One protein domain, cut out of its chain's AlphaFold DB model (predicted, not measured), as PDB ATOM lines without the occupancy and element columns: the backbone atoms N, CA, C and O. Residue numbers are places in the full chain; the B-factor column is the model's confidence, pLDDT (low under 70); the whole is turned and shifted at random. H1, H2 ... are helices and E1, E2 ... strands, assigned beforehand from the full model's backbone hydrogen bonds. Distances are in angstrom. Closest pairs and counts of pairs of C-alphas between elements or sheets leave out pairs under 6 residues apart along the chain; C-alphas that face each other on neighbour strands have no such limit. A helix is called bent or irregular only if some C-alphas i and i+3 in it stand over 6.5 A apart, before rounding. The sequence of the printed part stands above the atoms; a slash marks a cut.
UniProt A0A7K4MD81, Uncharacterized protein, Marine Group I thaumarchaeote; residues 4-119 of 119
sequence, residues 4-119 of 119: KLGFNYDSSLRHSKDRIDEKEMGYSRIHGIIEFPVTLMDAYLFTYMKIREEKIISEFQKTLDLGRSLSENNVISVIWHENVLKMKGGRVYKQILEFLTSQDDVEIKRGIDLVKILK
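What this domain is: This is residues 4 to 119 of the 119 residues of an uncharacterized protein of Marine Group I thaumarchaeote (UniProt A0A7K4MD81). A short parallel pair of strands, E3 and E4, sits in the middle of the domain, with the small hairpin E1 and E2 and the helix H5 toward one end of the longest axis and H1 and H3 toward the other. H2, the longest helix, and H4 run the same way at 39 degrees and meet through residues 53 to 60 of H2. The 116 printed residues, with five named helices and four named strands in the order E1 E2 E3 H1 H2 E4 H3 H4 H5, are of mixed class and compact, with a radius of gyration of the C-alphas of 14.3 A and spans of 41 by 30 by 22 A. The two sheets are E1 - E2, antiparallel, and E3 = E4, parallel.

How they stand to each other: Begin at E3, residues 38 to 41, and its parallel neighbour E4, residues 77 to 79; N 40 and O 77 are 2.9 A apart, within hydrogen-bond range. Between them in the chain come H1, residues 42 to 48, and H2, residues 53 to 70, a strand-helix-strand unit, two parallel strands joined through helices, with a right-handed crossover. H1 and H2 are near each other, with 6 pairs of C-alphas within 10 A. H2 touches H4, residues 90 to 101, at a steep tilt of 39 degrees; their closest C-alphas, of Ile 57 and Ile 96, are 6.3 A apart. H3, residues 82 to 86, and H4 touch only at the corner, with C-alphas 84 and 90 closest at 4.5 A. E2, residues 33 to 35, runs on into E3 at 47 degrees and forms a hairpin with E1, residues 28 to 30; N 35 and O 28 are 2.8 A apart, within hydrogen-bond range. The closest C-alphas of E2 and H5, residues 111 to 118, are those of Ile 34 and Val 115, 7.0 A apart. Every O i to N i+4 pair is within range in H1, but 12 of 14 in H2, 6 of 8 in H4, 3 of 4 in H5 and 0 of 1 in H3, where 1 of 2 O i to N i+3 pairs is.

Where its parts are: Find C-alpha 28 at (49.611, -1.177, -47.715), where E1 begins. H2 runs 26.6 A from C-alpha 53 at (22.151, -3.440, -33.222), and H4 runs 18.0 A; both are irregular, with C-alphas 54 and 57 7.3 A apart and C-alphas 91 and 94 7.1 A apart. H5, 10.4 A long, ends at C-alpha 118, (55.066, -5.356, -40.405).

The domain as a whole: The C-alphas farthest apart, of Lys 4 and Glu 54, are 44.3 A apart. Residues 4 to 27 hold no named element; residues 9 to 10 pair parallel with residues 34 to 35 of E2. The printed part has no cut, no link is long, and no printed residue is under 70 in pLDDT.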
ATOM      1  N   LYS A   4      58.223  12.151 -43.528       92.94
ATOM      2  CA  LYS A   4      59.171  13.228 -43.198       92.94
ATOM      3  C   LYS A   4      58.885  13.909 -41.852       92.94
ATOM      4  O   LYS A   4      59.757  14.600 -41.343       92.94
ATOM      5  N   LEU A   5      57.679  13.748 -41.306       94.12
ATOM      6  CA  LEU A   5      57.278  14.253 -39.990       94.12
ATOM      7  C   LEU A   5      57.420  13.185 -38.887       94.12
ATOM      8  O   LEU A   5      57.057  13.449 -37.746       94.12
ATOM      9  N   GLY A   6      57.935  11.994 -39.209       93.06
ATOM     10  CA  GLY A   6      58.166  10.909 -38.252       93.06
ATOM     11  C   GLY A   6      56.961   9.998 -38.002       93.06
ATOM     12  O   GLY A   6      57.002   9.184 -37.081       93.06
ATOM     13  N   PHE A   7      55.891  10.101 -38.800       95.00
ATOM     14  CA  PHE A   7      54.763   9.172 -38.696       95.00
ATOM     15  C   PHE A   7      55.138   7.795 -39.245       95.00
ATOM     16  O   PHE A   7      55.734   7.676 -40.314       95.00
ATOM     17  N   ASN A   8      54.755   6.754 -38.505       94.00
ATOM     18  CA  ASN A   8      55.057   5.367 -38.852       94.00
ATOM     19  C   ASN A   8      53.898   4.648 -39.554       94.00
ATOM     20  O   ASN A   8      54.135   3.677 -40.273       94.00
ATOM     21  N   TYR A   9      52.669   5.112 -39.328       95.81
ATOM     22  CA  TYR A   9      51.472   4.629 -40.004       95.81
ATOM     23  C   TYR A   9      50.425   5.736 -40.141       95.81
ATOM     24  O   TYR A   9      50.516   6.757 -39.451       95.81
ATOM     25  N   ASP A  10      49.451   5.508 -41.013       95.06
ATOM     26  CA  ASP A  10      48.226   6.292 -41.153       95.06
ATOM     27  C   ASP A  10      47.014   5.341 -41.269       95.06
ATOM     28  O   ASP A  10      47.153   4.128 -41.470       95.06
ATOM     29  N   SER A  11      45.826   5.862 -40.987       94.38
ATOM     30  CA  SER A  11      44.554   5.131 -41.046       94.38
ATOM     31  C   SER A  11      43.443   6.069 -41.500       94.38
ATOM     32  O   SER A  11      42.396   6.193 -40.859       94.38
ATOM     33  N   SER A  12      43.721   6.809 -42.571       91.00
ATOM     34  CA  SER A  12      42.835   7.840 -43.106       91.00
ATOM     35  C   SER A  12      42.075   7.367 -44.344       91.00
ATOM     36  O   SER A  12      41.043   7.953 -44.691       91.00
ATOM     37  N   LEU A  13      42.536   6.294 -44.996       94.56
ATOM     38  CA  LEU A  13      41.883   5.772 -46.184       94.56
ATOM     39  C   LEU A  13      40.596   5.024 -45.849       94.56
ATOM     40  O   LEU A  13      40.527   4.154 -44.980       94.56
ATOM     41  N   ARG A  14      39.565   5.362 -46.617       93.62
ATOM     42  CA  ARG A  14      38.263   4.707 -46.630       93.62
ATOM     43  C   ARG A  14      37.674   4.864 -48.027       93.62
ATOM     44  O   ARG A  14      37.568   5.981 -48.534       93.62
ATOM     45  N   HIS A  15      37.299   3.758 -48.648       93.75
ATOM     46  CA  HIS A  15      36.820   3.689 -50.027       93.75
ATOM     47  C   HIS A  15      35.289   3.709 -50.135       93.75
ATOM     48  O   HIS A  15      34.755   4.266 -51.094       93.75
ATOM     49  N   SER A  16      34.581   3.154 -49.151       94.56
ATOM     50  CA  SER A  16      33.143   2.887 -49.216       94.56
ATOM     51  C   SER A  16      32.457   3.214 -47.895       94.56
ATOM     52  O   SER A  16      32.905   2.793 -46.836       94.56
ATOM     53  N   LYS A  17      31.348   3.963 -47.915       94.94
ATOM     54  CA  LYS A  17      30.628   4.331 -46.675       94.94
ATOM     55  C   LYS A  17      29.501   3.367 -46.313       94.94
ATOM     56  O   LYS A  17      29.111   3.283 -45.157       94.94
ATOM     57  N   ASP A  18      28.958   2.684 -47.307       95.44
ATOM     58  CA  ASP A  18      27.699   1.937 -47.263       95.44
ATOM     59  C   ASP A  18      27.882   0.414 -47.304       95.44
ATOM     60  O   ASP A  18      26.901  -0.327 -47.293       95.44
ATOM     61  N   ARG A  19      29.130  -0.061 -47.314       94.56
ATOM     62  CA  ARG A  19      29.491  -1.480 -47.280       94.56
ATOM     63  C   ARG A  19      30.881  -1.683 -46.685       94.56
ATOM     64  O   ARG A  19      31.667  -0.739 -46.601       94.56
ATOM     65  N   ILE A  20      31.172  -2.929 -46.327       94.62
ATOM     66  CA  ILE A  20      32.534  -3.412 -46.082       94.62
ATOM     67  C   ILE A  20      33.151  -3.721 -47.448       94.62
ATOM     68  O   ILE A  20      32.557  -4.459 -48.234       94.62
ATOM     69  N   ASP A  21      34.296  -3.114 -47.750       94.19
ATOM     70  CA  ASP A  21      34.991  -3.261 -49.029       94.19
ATOM     71  C   ASP A  21      36.313  -4.009 -48.821       94.19
ATOM     72  O   ASP A  21      37.055  -3.719 -47.885       94.19
ATOM     73  N   GLU A  22      36.633  -4.962 -49.694       94.19
ATOM     74  CA  GLU A  22      37.898  -5.711 -49.628       94.19
ATOM     75  C   GLU A  22      39.124  -4.797 -49.755       94.19
ATOM     76  O   GLU A  22      40.176  -5.087 -49.194       94.19
ATOM     77  N   LYS A  23      38.979  -3.640 -50.417       93.31
ATOM     78  CA  LYS A  23      40.040  -2.623 -50.523       93.31
ATOM     79  C   LYS A  23      40.364  -1.954 -49.188       93.31
ATOM     80  O   LYS A  23      41.356  -1.241 -49.087       93.31
ATOM     81  N   GLU A  24      39.508  -2.140 -48.187       95.00
ATOM     82  CA  GLU A  24      39.671  -1.617 -46.831       95.00
ATOM     83  C   GLU A  24      40.170  -2.691 -45.851       95.00
ATOM     84  O   GLU A  24      40.151  -2.476 -44.637       95.00
ATOM     85  N   MET A  25      40.587  -3.850 -46.367       95.50
ATOM     86  CA  MET A  25      41.187  -4.942 -45.605       95.50
ATOM     87  C   MET A  25      42.708  -4.907 -45.716       95.50
ATOM     88  O   MET A  25      43.274  -4.544 -46.749       95.50
ATOM     89  N   GLY A  26      43.376  -5.340 -44.656       95.81
ATOM     90  CA  GLY A  26      44.819  -5.486 -44.624       95.81
ATOM     91  C   GLY A  26      45.533  -4.159 -44.419       95.81
ATOM     92  O   GLY A  26      45.101  -3.281 -43.670       95.81
ATOM     93  N   TYR A  27      46.686  -4.043 -45.061       95.94
ATOM     94  CA  TYR A  27      47.523  -2.860 -45.004       95.94
ATOM     95  C   TYR A  27      48.256  -2.678 -46.330       95.94
ATOM     96  O   TYR A  27      48.406  -3.611 -47.118       95.94
ATOM     97  N   SER A  28      48.752  -1.470 -46.568       94.44
ATOM     98  CA  SER A  28      49.611  -1.177 -47.715       94.44
ATOM     99  C   SER A  28      50.754  -0.253 -47.312       94.44
ATOM    100  O   SER A  28      50.765   0.287 -46.208       94.44
ATOM    101  N   ARG A  29      51.756  -0.082 -48.181       93.81
ATOM    102  CA  ARG A  29      52.842   0.879 -47.955       93.81
ATOM    103  C   ARG A  29      52.715   2.034 -48.942       93.81
ATOM    104  O   ARG A  29      52.927   1.852 -50.138       93.81
ATOM    105  N   ILE A  30      52.401   3.224 -48.436       92.69
ATOM    106  CA  ILE A  30      52.184   4.435 -49.234       92.69
ATOM    107  C   ILE A  30      53.204   5.486 -48.806       92.69
ATOM    108  O   ILE A  30      53.221   5.928 -47.661       92.69
ATOM    109  N   HIS A  31      54.080   5.887 -49.733       90.19
ATOM    110  CA  HIS A  31      55.120   6.897 -49.489       90.19
ATOM    111  C   HIS A  31      55.929   6.649 -48.197       90.19
ATOM    112  O   HIS A  31      56.114   7.569 -47.402       90.19
ATOM    113  N   GLY A  32      56.351   5.397 -47.984       90.12
ATOM    114  CA  GLY A  32      57.175   4.987 -46.840       90.12
ATOM    115  C   GLY A  32      56.419   4.741 -45.528       90.12
ATOM    116  O   GLY A  32      57.022   4.334 -44.540       90.12
ATOM    117  N   ILE A  33      55.097   4.919 -45.518       94.50
ATOM    118  CA  ILE A  33      54.240   4.764 -44.336       94.50
ATOM    119  C   ILE A  33      53.352   3.540 -44.508       94.50
ATOM    120  O   ILE A  33      52.901   3.260 -45.619       94.50
ATOM    121  N   ILE A  34      53.104   2.813 -43.420       96.12
ATOM    122  CA  ILE A  34      52.102   1.746 -43.419       96.12
ATOM    123  C   ILE A  34      50.714   2.382 -43.338       96.12
ATOM    124  O   ILE A  34      50.417   3.102 -42.394       96.12
ATOM    125  N   GLU A  35      49.867   2.127 -44.318       96.38
ATOM    126  CA  GLU A  35      48.465   2.530 -44.300       96.38
ATOM    127  C   GLU A  35      47.618   1.350 -43.837       96.38
ATOM    128  O   GLU A  35      47.678   0.278 -44.443       96.38
ATOM    129  N   PHE A  36      46.811   1.569 -42.801       96.94
ATOM    130  CA  PHE A  36      45.746   0.663 -42.379       96.94
ATOM    131  C   PHE A  36      44.400   1.297 -42.737       96.94
ATOM    132  O   PHE A  36      43.899   2.116 -41.960       96.94
ATOM    133  N   PRO A  37      43.796   0.959 -43.889       96.75
ATOM    134  CA  PRO A  37      42.486   1.485 -44.236       96.75
ATOM    135  C   PRO A  37      41.470   1.219 -43.123       96.75
ATOM    136  O   PRO A  37      41.521   0.196 -42.435       96.75
ATOM    137  N   VAL A  38      40.527   2.137 -42.940       97.25
ATOM    138  CA  VAL A  38      39.451   1.970 -41.963       97.25
ATOM    139  C   VAL A  38      38.491   0.907 -42.486       97.25
ATOM    140  O   VAL A  38      37.776   1.172 -43.447       97.25
ATOM    141  N   THR A  39      38.419  -0.263 -41.848       97.06
ATOM    142  CA  THR A  39      37.552  -1.382 -42.269       97.06
ATOM    143  C   THR A  39      36.149  -1.297 -41.671       97.06
ATOM    144  O   THR A  39      35.149  -1.498 -42.362       97.06
ATOM    145  N   LEU A  40      36.049  -0.954 -40.389       96.38
ATOM    146  CA  LEU A  40      34.788  -0.789 -39.670       96.38
ATOM    147  C   LEU A  40      34.796   0.540 -38.921       96.38
ATOM    148  O   LEU A  40      35.781   0.903 -38.283       96.38
ATOM    149  N   MET A  41      33.675   1.253 -38.975       95.19
ATOM    150  CA  MET A  41      33.462   2.469 -38.203       95.19
ATOM    151  C   MET A  41      32.016   2.513 -37.725       95.19
ATOM    152  O   MET A  41      31.098   2.438 -38.543       95.19
ATOM    153  N   ASP A  42      31.815   2.648 -36.419       94.00
ATOM    154  CA  ASP A  42      30.505   2.810 -35.770       94.00
ATOM    155  C   ASP A  42      29.576   3.786 -36.507       94.00
ATOM    156  O   ASP A  42      28.440   3.438 -36.831       94.00
ATOM    157  N   ALA A  43      30.072   4.980 -36.839       92.12
ATOM    158  CA  ALA A  43      29.299   5.988 -37.548       92.12
ATOM    159  C   ALA A  43      28.752   5.419 -38.864       92.12
ATOM    160  O   ALA A  43      27.571   5.566 -39.155       92.12
ATOM    161  N   TYR A  44      29.568   4.691 -39.626       94.44
ATOM    162  CA  TYR A  44      29.141   4.135 -40.908       94.44
ATOM    163  C   TYR A  44      28.221   2.936 -40.767       94.44
ATOM    164  O   TYR A  44      27.204   2.883 -41.464       94.44
ATOM    165  N   LEU A  45      28.517   2.042 -39.824       94.75
ATOM    166  CA  LEU A  45      27.668   0.898 -39.507       94.75
ATOM    167  C   LEU A  45      26.235   1.347 -39.200       94.75
ATOM    168  O   LEU A  45      25.282   0.774 -39.730       94.75
ATOM    169  N   PHE A  46      26.071   2.408 -38.406       91.19
ATOM    170  CA  PHE A  46      24.750   2.857 -37.974       91.19
ATOM    171  C   PHE A  46      24.083   3.852 -38.929       91.19
ATOM    172  O   PHE A  46      22.871   3.762 -39.126       91.19
ATOM    173  N   THR A  47      24.818   4.788 -39.542       91.12
ATOM    174  CA  THR A  47      24.193   5.842 -40.364       91.12
ATOM    175  C   THR A  47      24.083   5.471 -41.838       91.12
ATOM    176  O   THR A  47      23.021   5.656 -42.435       91.12
ATOM    177  N   TYR A  48      25.158   4.959 -42.440       94.50
ATOM    178  CA  TYR A  48      25.217   4.703 -43.883       94.50
ATOM    179  C   TYR A  48      24.767   3.282 -44.223       94.50
ATOM    180  O   TYR A  48      23.893   3.105 -45.067       94.50
ATOM    181  N   MET A  49      25.296   2.284 -43.513       94.62
ATOM    182  CA  MET A  49      24.944   0.872 -43.695       94.62
ATOM    183  C   MET A  49      23.614   0.505 -43.022       94.62
ATOM    184  O   MET A  49      22.995  -0.496 -43.379       94.62
ATOM    185  N   LYS A  50      23.160   1.319 -42.056       93.69
ATOM    186  CA  LYS A  50      21.904   1.134 -41.304       93.69
ATOM    187  C   LYS A  50      21.791  -0.260 -40.673       93.69
ATOM    188  O   LYS A  50      20.708  -0.849 -40.612       93.69
ATOM    189  N   ILE A  51      22.918  -0.789 -40.199       93.69
ATOM    190  CA  ILE A  51      22.976  -2.077 -39.516       93.69
ATOM    191  C   ILE A  51      22.240  -1.954 -38.186       93.69
ATOM    192  O   ILE A  51      22.478  -1.046 -37.388       93.69
ATOM    193  N   ARG A  52      21.314  -2.884 -37.955       92.00
ATOM    194  CA  ARG A  52      20.587  -2.974 -36.690       92.00
ATOM    195  C   ARG A  52      21.501  -3.541 -35.609       92.00
ATOM    196  O   ARG A  52      22.341  -4.388 -35.899       92.00
ATOM    197  N   GLU A  53      21.309  -3.095 -34.375       90.81
ATOM    198  CA  GLU A  53      22.151  -3.440 -33.222       90.81
ATOM    199  C   GLU A  53      22.314  -4.960 -33.056       90.81
ATOM    200  O   GLU A  53      23.430  -5.458 -32.934       90.81
ATOM    201  N   GLU A  54      21.220  -5.709 -33.203       92.69
ATOM    202  CA  GLU A  54      21.201  -7.172 -33.124       92.69
ATOM    203  C   GLU A  54      22.012  -7.882 -34.224       92.69
ATOM    204  O   GLU A  54      22.303  -9.070 -34.108       92.69
ATOM    205  N   LYS A  55      22.377  -7.177 -35.301       95.31
ATOM    206  CA  LYS A  55      23.178  -7.713 -36.410       95.31
ATOM    207  C   LYS A  55      24.649  -7.329 -36.341       95.31
ATOM    208  O   LYS A  55      25.420  -7.847 -37.143       95.31
ATOM    209  N   ILE A  56      25.063  -6.478 -35.403       94.88
ATOM    210  CA  ILE A  56      26.442  -5.978 -35.371       94.88
ATOM    211  C   ILE A  56      27.452  -7.118 -35.244       94.88
ATOM    212  O   ILE A  56      28.382  -7.179 -36.040       94.88
ATOM    213  N   ILE A  57      27.224  -8.082 -34.350       96.81
ATOM    214  CA  ILE A  57      28.115  -9.246 -34.221       96.81
ATOM    215  C   ILE A  57      28.184 -10.049 -35.525       96.81
ATOM    216  O   ILE A  57      29.268 -10.438 -35.949       96.81
ATOM    217  N   SER A  58      27.056 -10.226 -36.222       97.00
ATOM    218  CA  SER A  58      27.053 -10.919 -37.516       97.00
ATOM    219  C   SER A  58      27.824 -10.164 -38.607       97.00
ATOM    220  O   SER A  58      28.418 -10.796 -39.472       97.00
ATOM    221  N   GLU A  59      27.863  -8.829 -38.564       97.06
ATOM    222  CA  GLU A  59      28.677  -8.035 -39.494       97.06
ATOM    223  C   GLU A  59      30.170  -8.101 -39.155       97.06
ATOM    224  O   GLU A  59      30.996  -8.212 -40.060       97.06
ATOM    225  N   PHE A  60      30.530  -8.118 -37.869       97.69
ATOM    226  CA  PHE A  60      31.909  -8.383 -37.449       97.69
ATOM    227  C   PHE A  60      32.365  -9.786 -37.874       97.69
ATOM    228  O   PHE A  60      33.447  -9.910 -38.438       97.69
ATOM    229  N   GLN A  61      31.527 -10.817 -37.712       98.06
ATOM    230  CA  GLN A  61      31.825 -12.168 -38.205       98.06
ATOM    231  C   GLN A  61      32.093 -12.177 -39.715       98.06
ATOM    232  O   GLN A  61      33.134 -12.660 -40.142       98.06
ATOM    233  N   LYS A  62      31.212 -11.573 -40.526       97.56
ATOM    234  CA  LYS A  62      31.421 -11.476 -41.983       97.56
ATOM    235  C   LYS A  62      32.709 -10.738 -42.346       97.56
ATOM    236  O   LYS A  62      33.359 -11.087 -43.324       97.56
ATOM    237  N   THR A  63      33.059  -9.711 -41.573       97.75
ATOM    238  CA  THR A  63      34.300  -8.942 -41.752       97.75
ATOM    239  C   THR A  63      35.520  -9.827 -41.493       97.75
ATOM    240  O   THR A  63      36.445  -9.822 -42.302       97.75
ATOM    241  N   LEU A  64      35.506 -10.619 -40.411       97.75
ATOM    242  CA  LEU A  64      36.559 -11.596 -40.122       97.75
ATOM    243  C   LEU A  64      36.649 -12.654 -41.223       97.75
ATOM    244  O   LEU A  64      37.740 -12.915 -41.713       97.75
ATOM    245  N   ASP A  65      35.521 -13.216 -41.654       97.44
ATOM    246  CA  ASP A  65      35.486 -14.254 -42.691       97.44
ATOM    247  C   ASP A  65      36.024 -13.741 -44.031       97.44
ATOM    248  O   ASP A  65      36.813 -14.425 -44.686       97.44
ATOM    249  N   LEU A  66      35.673 -12.508 -44.409       97.19
ATOM    250  CA  LEU A  66      36.261 -11.848 -45.572       97.19
ATOM    251  C   LEU A  66      37.774 -11.679 -45.387       97.19
ATOM    252  O   LEU A  66      38.536 -12.056 -46.272       97.19
ATOM    253  N   GLY A  67      38.223 -11.193 -44.229       96.88
ATOM    254  CA  GLY A  67      39.647 -11.051 -43.929       96.88
ATOM    255  C   GLY A  67      40.429 -12.362 -44.041       96.88
ATOM    256  O   GLY A  67      41.451 -12.404 -44.723       96.88
ATOM    257  N   ARG A  68      39.898 -13.439 -43.452       96.56
ATOM    258  CA  ARG A  68      40.447 -14.804 -43.515       96.56
ATOM    259  C   ARG A  68      40.551 -15.319 -44.950       96.56
ATOM    260  O   ARG A  68      41.510 -16.001 -45.291       96.56
ATOM    261  N   SER A  69      39.574 -14.990 -45.798       96.62
ATOM    262  CA  SER A  69      39.577 -15.404 -47.208       96.62
ATOM    263  C   SER A  69      40.613 -14.669 -48.068       96.62
ATOM    264  O   SER A  69      41.023 -15.192 -49.102       96.62
ATOM    265  N   LEU A  70      41.036 -13.470 -47.650       96.19
ATOM    266  CA  LEU A  70      41.964 -12.620 -48.399       96.19
ATOM    267  C   LEU A  70      43.431 -12.878 -48.035       96.19
ATOM    268  O   LEU A  70      44.299 -12.818 -48.907       96.19
ATOM    269  N   SER A  71      43.734 -13.126 -46.757       93.06
ATOM    270  CA  SER A  71      45.101 -13.367 -46.286       93.06
ATOM    271  C   SER A  71      45.122 -14.074 -44.931       93.06
ATOM    272  O   SER A  71      44.315 -13.768 -44.058       93.06
ATOM    273  N   GLU A  72      46.111 -14.949 -44.725       89.19
ATOM    274  CA  GLU A  72      46.385 -15.592 -43.430       89.19
ATOM    275  C   GLU A  72      46.728 -14.570 -42.331       89.19
ATOM    276  O   GLU A  72      46.357 -14.753 -41.179       89.19
ATOM    277  N   ASN A  73      47.382 -13.459 -42.691       90.19
ATOM    278  CA  ASN A  73      47.796 -12.401 -41.761       90.19
ATOM    279  C   ASN A  73      47.106 -11.073 -42.096       90.19
ATOM    280  O   ASN A  73      47.756 -10.039 -42.287       90.19
ATOM    281  N   ASN A  74      45.780 -11.109 -42.236       96.00
ATOM    282  CA  ASN A  74      45.006  -9.918 -42.555       96.00
ATOM    283  C   ASN A  74      44.928  -8.932 -41.373       96.00
ATOM    284  O   ASN A  74      45.044  -9.301 -40.207       96.00
ATOM    285  N   VAL A  75      44.674  -7.660 -41.683       96.69
ATOM    286  CA  VAL A  75      44.466  -6.592 -40.696       96.69
ATOM    287  C   VAL A  75      43.072  -6.006 -40.887       96.69
ATOM    288  O   VAL A  75      42.644  -5.753 -42.010       96.69
ATOM    289  N   ILE A  76      42.354  -5.793 -39.789       97.19
ATOM    290  CA  ILE A  76      41.046  -5.132 -39.778       97.19
ATOM    291  C   ILE A  76      41.143  -3.944 -38.828       97.19
ATOM    292  O   ILE A  76      41.427  -4.110 -37.641       97.19
ATOM    293  N   SER A  77      40.885  -2.746 -39.343       96.75
ATOM    294  CA  SER A  77      40.895  -1.522 -38.540       96.75
ATOM    295  C   SER A  77      39.483  -1.179 -38.088       96.75
ATOM    296  O   SER A  77      38.582  -1.019 -38.915       96.75
ATOM    297  N   VAL A  78      39.294  -1.017 -36.779       95.75
ATOM    298  CA  VAL A  78      38.000  -0.671 -36.178       95.75
ATOM    299  C   VAL A  78      38.089   0.700 -35.518       95.75
ATOM    300  O   VAL A  78      38.878   0.901 -34.597       95.75
ATOM    301  N   ILE A  79      37.251   1.635 -35.964       93.81
ATOM    302  CA  ILE A  79      37.042   2.932 -35.316       93.81
ATOM    303  C   ILE A  79      35.717   2.896 -34.552       93.81
ATOM    304  O   ILE A  79      34.673   2.527 -35.092       93.81
ATOM    305  N   TRP A  80      35.761   3.295 -33.284       93.12
ATOM    306  CA  TRP A  80      34.585   3.356 -32.423       93.12
ATOM    307  C   TRP A  80      34.641   4.616 -31.564       93.12
ATOM    308  O   TRP A  80      35.607   4.816 -30.828       93.12
ATOM    309  N   HIS A  81      33.636   5.485 -31.658       91.75
ATOM    310  CA  HIS A  81      33.643   6.755 -30.939       91.75
ATOM    311  C   HIS A  81      33.131   6.585 -29.501       91.75
ATOM    312  O   HIS A  81      32.159   5.882 -29.238       91.75
ATOM    313  N   GLU A  82      33.724   7.297 -28.540       86.75
ATOM    314  CA  GLU A  82      33.281   7.238 -27.137       86.75
ATOM    315  C   GLU A  82      31.799   7.623 -26.986       86.75
ATOM    316  O   GLU A  82      31.030   6.961 -26.287       86.75
ATOM    317  N   ASN A  83      31.369   8.666 -27.699       84.62
ATOM    318  CA  ASN A  83      30.010   9.193 -27.596       84.62
ATOM    319  C   ASN A  83      28.936   8.168 -27.993       84.62
ATOM    320  O   ASN A  83      27.828   8.220 -27.451       84.62
ATOM    321  N   VAL A  84      29.244   7.205 -28.876       83.50
ATOM    322  CA  VAL A  84      28.250   6.197 -29.273       83.50
ATOM    323  C   VAL A  84      28.004   5.160 -28.185       83.50
ATOM    324  O   VAL A  84      26.930   4.567 -28.167       83.50
ATOM    325  N   LEU A  85      28.912   4.986 -27.217       84.00
ATOM    326  CA  LEU A  85      28.742   4.030 -26.114       84.00
ATOM    327  C   LEU A  85      27.476   4.298 -25.284       84.00
ATOM    328  O   LEU A  85      26.951   3.394 -24.640       84.00
ATOM    329  N   LYS A  86      26.955   5.531 -25.313       84.19
ATOM    330  CA  LYS A  86      25.705   5.925 -24.639       84.19
ATOM    331  C   LYS A  86      24.472   5.851 -25.553       84.19
ATOM    332  O   LYS A  86      23.349   6.034 -25.083       84.19
ATOM    333  N   MET A  87      24.661   5.579 -26.842       81.94
ATOM    334  CA  MET A  87      23.631   5.599 -27.882       81.94
ATOM    335  C   MET A  87      23.167   4.185 -28.259       81.94
ATOM    336  O   MET A  87      23.846   3.187 -28.016       81.94
ATOM    337  N   LYS A  88      21.981   4.096 -28.874       78.75
ATOM    338  CA  LYS A  88      21.522   2.864 -29.534       78.75
ATOM    339  C   LYS A  88      22.510   2.507 -30.653       78.75
ATOM    340  O   LYS A  88      22.967   3.398 -31.362       78.75
ATOM    341  N   GLY A  89      22.860   1.234 -30.776       77.12
ATOM    342  CA  GLY A  89      23.965   0.761 -31.602       77.12
ATOM    343  C   GLY A  89      25.277   0.710 -30.825       77.12
ATOM    344  O   GLY A  89      25.824  -0.365 -30.626       77.12
ATOM    345  N   GLY A  90      25.782   1.844 -30.334       80.31
ATOM    346  CA  GLY A  90      27.135   1.898 -29.766       80.31
ATOM    347  C   GLY A  90      27.338   1.144 -28.441       80.31
ATOM    348  O   GLY A  90      28.470   0.791 -28.109       80.31
ATOM    349  N   ARG A  91      26.255   0.817 -27.720       86.31
ATOM    350  CA  ARG A  91      26.271  -0.011 -26.496       86.31
ATOM    351  C   ARG A  91      26.739  -1.457 -26.707       86.31
ATOM    352  O   ARG A  91      27.133  -2.104 -25.740       86.31
ATOM    353  N   VAL A  92      26.773  -1.943 -27.950       91.19
ATOM    354  CA  VAL A  92      27.267  -3.293 -28.285       91.19
ATOM    355  C   VAL A  92      28.784  -3.422 -28.238       91.19
ATOM    356  O   VAL A  92      29.299  -4.516 -28.433       91.19
ATOM    357  N   TYR A  93      29.518  -2.339 -27.962       92.88
ATOM    358  CA  TYR A  93      30.982  -2.353 -27.899       92.88
ATOM    359  C   TYR A  93      31.535  -3.473 -27.012       92.88
ATOM    360  O   TYR A  93      32.463  -4.174 -27.406       92.88
ATOM    361  N   LYS A  94      30.916  -3.699 -25.843       92.81
ATOM    362  CA  LYS A  94      31.292  -4.804 -24.956       92.81
ATOM    363  C   LYS A  94      31.170  -6.160 -25.663       92.81
ATOM    364  O   LYS A  94      32.107  -6.946 -25.619       92.81
ATOM    365  N   GLN A  95      30.054  -6.399 -26.350       95.31
ATOM    366  CA  GLN A  95      29.807  -7.648 -27.076       95.31
ATOM    367  C   GLN A  95      30.745  -7.802 -28.279       95.31
ATOM    368  O   GLN A  95      31.153  -8.915 -28.581       95.31
ATOM    369  N   ILE A  96      31.113  -6.702 -28.948       96.00
ATOM    370  CA  ILE A  96      32.126  -6.711 -30.014       96.00
ATOM    371  C   ILE A  96      33.471  -7.174 -29.455       96.00
ATOM    372  O   ILE A  96      34.102  -8.039 -30.049       96.00
ATOM    373  N   LEU A  97      33.913  -6.616 -28.323       95.62
ATOM    374  CA  LEU A  97      35.179  -7.015 -27.708       95.62
ATOM    375  C   LEU A  97      35.151  -8.470 -27.242       95.62
ATOM    376  O   LEU A  97      36.096  -9.203 -27.519       95.62
ATOM    377  N   GLU A  98      34.077  -8.901 -26.577       97.81
ATOM    378  CA  GLU A  98      33.885 -10.305 -26.180       97.81
ATOM    379  C   GLU A  98      33.924 -11.231 -27.402       97.81
ATOM    380  O   GLU A  98      34.629 -12.234 -27.392       97.81
ATOM    381  N   PHE A  99      33.242 -10.859 -28.487       98.25
ATOM    382  CA  PHE A  99      33.268 -11.609 -29.738       98.25
ATOM    383  C   PHE A  99      34.680 -11.685 -30.330       98.25
ATOM    384  O   PHE A  99      35.171 -12.786 -30.551       98.25
ATOM    385  N   LEU A 100      35.354 -10.552 -30.542       97.62
ATOM    386  CA  LEU A 100      36.685 -10.511 -31.160       97.62
ATOM    387  C   LEU A 100      37.729 -11.278 -30.343       97.62
ATOM    388  O   LEU A 100      38.529 -12.004 -30.915       97.62
ATOM    389  N   THR A 101      37.704 -11.144 -29.015       97.31
ATOM    390  CA  THR A 101      38.644 -11.841 -28.119       97.31
ATOM    391  C   THR A 101      38.321 -13.321 -27.919       97.31
ATOM    392  O   THR A 101      39.174 -14.059 -27.437       97.31
ATOM    393  N   SER A 102      37.118 -13.767 -28.293       98.06
ATOM    394  CA  SER A 102      36.744 -15.189 -28.286       98.06
ATOM    395  C   SER A 102      37.220 -15.962 -29.519       98.06
ATOM    396  O   SER A 102      37.032 -17.174 -29.572       98.06
ATOM    397  N   GLN A 103      37.770 -15.282 -30.528       97.81
ATOM    398  CA  GLN A 103      38.272 -15.926 -31.738       97.81
ATOM    399  C   GLN A 103      39.729 -16.354 -31.528       97.81
ATOM    400  O   GLN A 103      40.580 -15.512 -31.248       97.81
ATOM    401  N   ASP A 104      40.019 -17.642 -31.711       96.69
ATOM    402  CA  ASP A 104      41.361 -18.207 -31.490       96.69
ATOM    403  C   ASP A 104      42.433 -17.618 -32.429       96.69
ATOM    404  O   ASP A 104      43.620 -17.628 -32.108       96.69
ATOM    405  N   ASP A 105      42.017 -17.106 -33.590       96.38
ATOM    406  CA  ASP A 105      42.872 -16.578 -34.656       96.38
ATOM    407  C   ASP A 105      42.923 -15.040 -34.715       96.38
ATOM    408  O   ASP A 105      43.513 -14.478 -35.639       96.38
ATOM    409  N   VAL A 106      42.322 -14.332 -33.751       97.31
ATOM    410  CA  VAL A 106      42.277 -12.860 -33.738       97.31
ATOM    411  C   VAL A 106      43.104 -12.296 -32.591       97.31
ATOM    412  O   VAL A 106      42.862 -12.578 -31.421       97.31
ATOM    413  N   GLU A 107      44.027 -11.389 -32.918       96.06
ATOM    414  CA  GLU A 107      44.779 -10.623 -31.925       96.06
ATOM    415  C   GLU A 107      44.482  -9.120 -32.029       96.06
ATOM    416  O   GLU A 107      44.640  -8.498 -33.081       96.06
ATOM    417  N   ILE A 108      44.098  -8.503 -30.908       95.94
ATOM    418  CA  ILE A 108      43.880  -7.056 -30.833       95.94
ATOM    419  C   ILE A 108      45.208  -6.364 -30.519       95.94
ATOM    420  O   ILE A 108      45.740  -6.482 -29.415       95.94
ATOM    421  N   LYS A 109      45.728  -5.585 -31.474       95.25
ATOM    422  CA  LYS A 109      46.972  -4.817 -31.317       95.25
ATOM    423  C   LYS A 109      46.751  -3.317 -31.460       95.25
ATOM    424  O   LYS A 109      45.881  -2.851 -32.192       95.25
ATOM    425  N   ARG A 110      47.615  -2.535 -30.808       94.75
ATOM    426  CA  ARG A 110      47.760  -1.104 -31.107       94.75
ATOM    427  C   ARG A 110      48.428  -0.950 -32.473       94.75
ATOM    428  O   ARG A 110      49.397  -1.657 -32.750       94.75
ATOM    429  N   GLY A 111      47.997   0.030 -33.269       93.44
ATOM    430  CA  GLY A 111      48.576   0.286 -34.596       93.44
ATOM    431  C   GLY A 111      50.102   0.430 -34.568       93.44
ATOM    432  O   GLY A 111      50.800  -0.198 -35.355       93.44
ATOM    433  N   ILE A 112      50.649   1.150 -33.582       94.25
ATOM    434  CA  ILE A 112      52.105   1.326 -33.442       94.25
ATOM    435  C   ILE A 112      52.871   0.028 -33.152       94.25
ATOM    436  O   ILE A 112      54.043  -0.077 -33.508       94.25
ATOM    437  N   ASP A 113      52.245  -0.950 -32.498       96.00
ATOM    438  CA  ASP A 113      52.886  -2.239 -32.233       96.00
ATOM    439  C   ASP A 113      52.792  -3.144 -33.453       96.00
ATOM    440  O   ASP A 113      53.779  -3.783 -33.803       96.00
ATOM    441  N   LEU A 114      51.655  -3.122 -34.152       95.25
ATOM    442  CA  LEU A 114      51.492  -3.838 -35.411       95.25
ATOM    443  C   LEU A 114      52.511  -3.364 -36.458       95.25
ATOM    444  O   LEU A 114      53.144  -4.177 -37.121       95.25
ATOM    445  N   VAL A 115      52.771  -2.059 -36.536       94.81
ATOM    446  CA  VAL A 115      53.813  -1.507 -37.414       94.81
ATOM    447  C   VAL A 115      55.197  -2.094 -37.148       94.81
ATOM    448  O   VAL A 115      55.956  -2.273 -38.090       94.81
ATOM    449  N   LYS A 116      55.554  -2.389 -35.893       93.81
ATOM    450  CA  LYS A 116      56.865  -2.985 -35.572       93.81
ATOM    451  C   LYS A 116      56.988  -4.423 -36.077       93.81
ATOM    452  O   LYS A 116      58.104  -4.883 -36.260       93.81
ATOM    453  N   ILE A 117      55.860  -5.108 -36.265       92.44
ATOM    454  CA  ILE A 117      55.788  -6.480 -36.782       92.44
ATOM    455  C   ILE A 117      55.828  -6.475 -38.318       92.44
ATOM    456  O   ILE A 117      56.423  -7.360 -38.918       92.44
ATOM    457  N   LEU A 118      55.199  -5.476 -38.946       88.81
ATOM    458  CA  LEU A 118      55.066  -5.356 -40.405       88.81
ATOM    459  C   LEU A 118      56.204  -4.573 -41.089       88.81
ATOM    460  O   LEU A 118      56.213  -4.441 -42.318       88.81
ATOM    461  N   LYS A 119      57.105  -3.966 -40.311       72.25
ATOM    462  CA  LYS A 119      58.294  -3.269 -40.818       72.25
ATOM    463  C   LYS A 119      59.401  -4.251 -41.151       72.25
ATOM    464  O   LYS A 119      59.954  -4.065 -42.259       72.25
TER     465      LYS A 119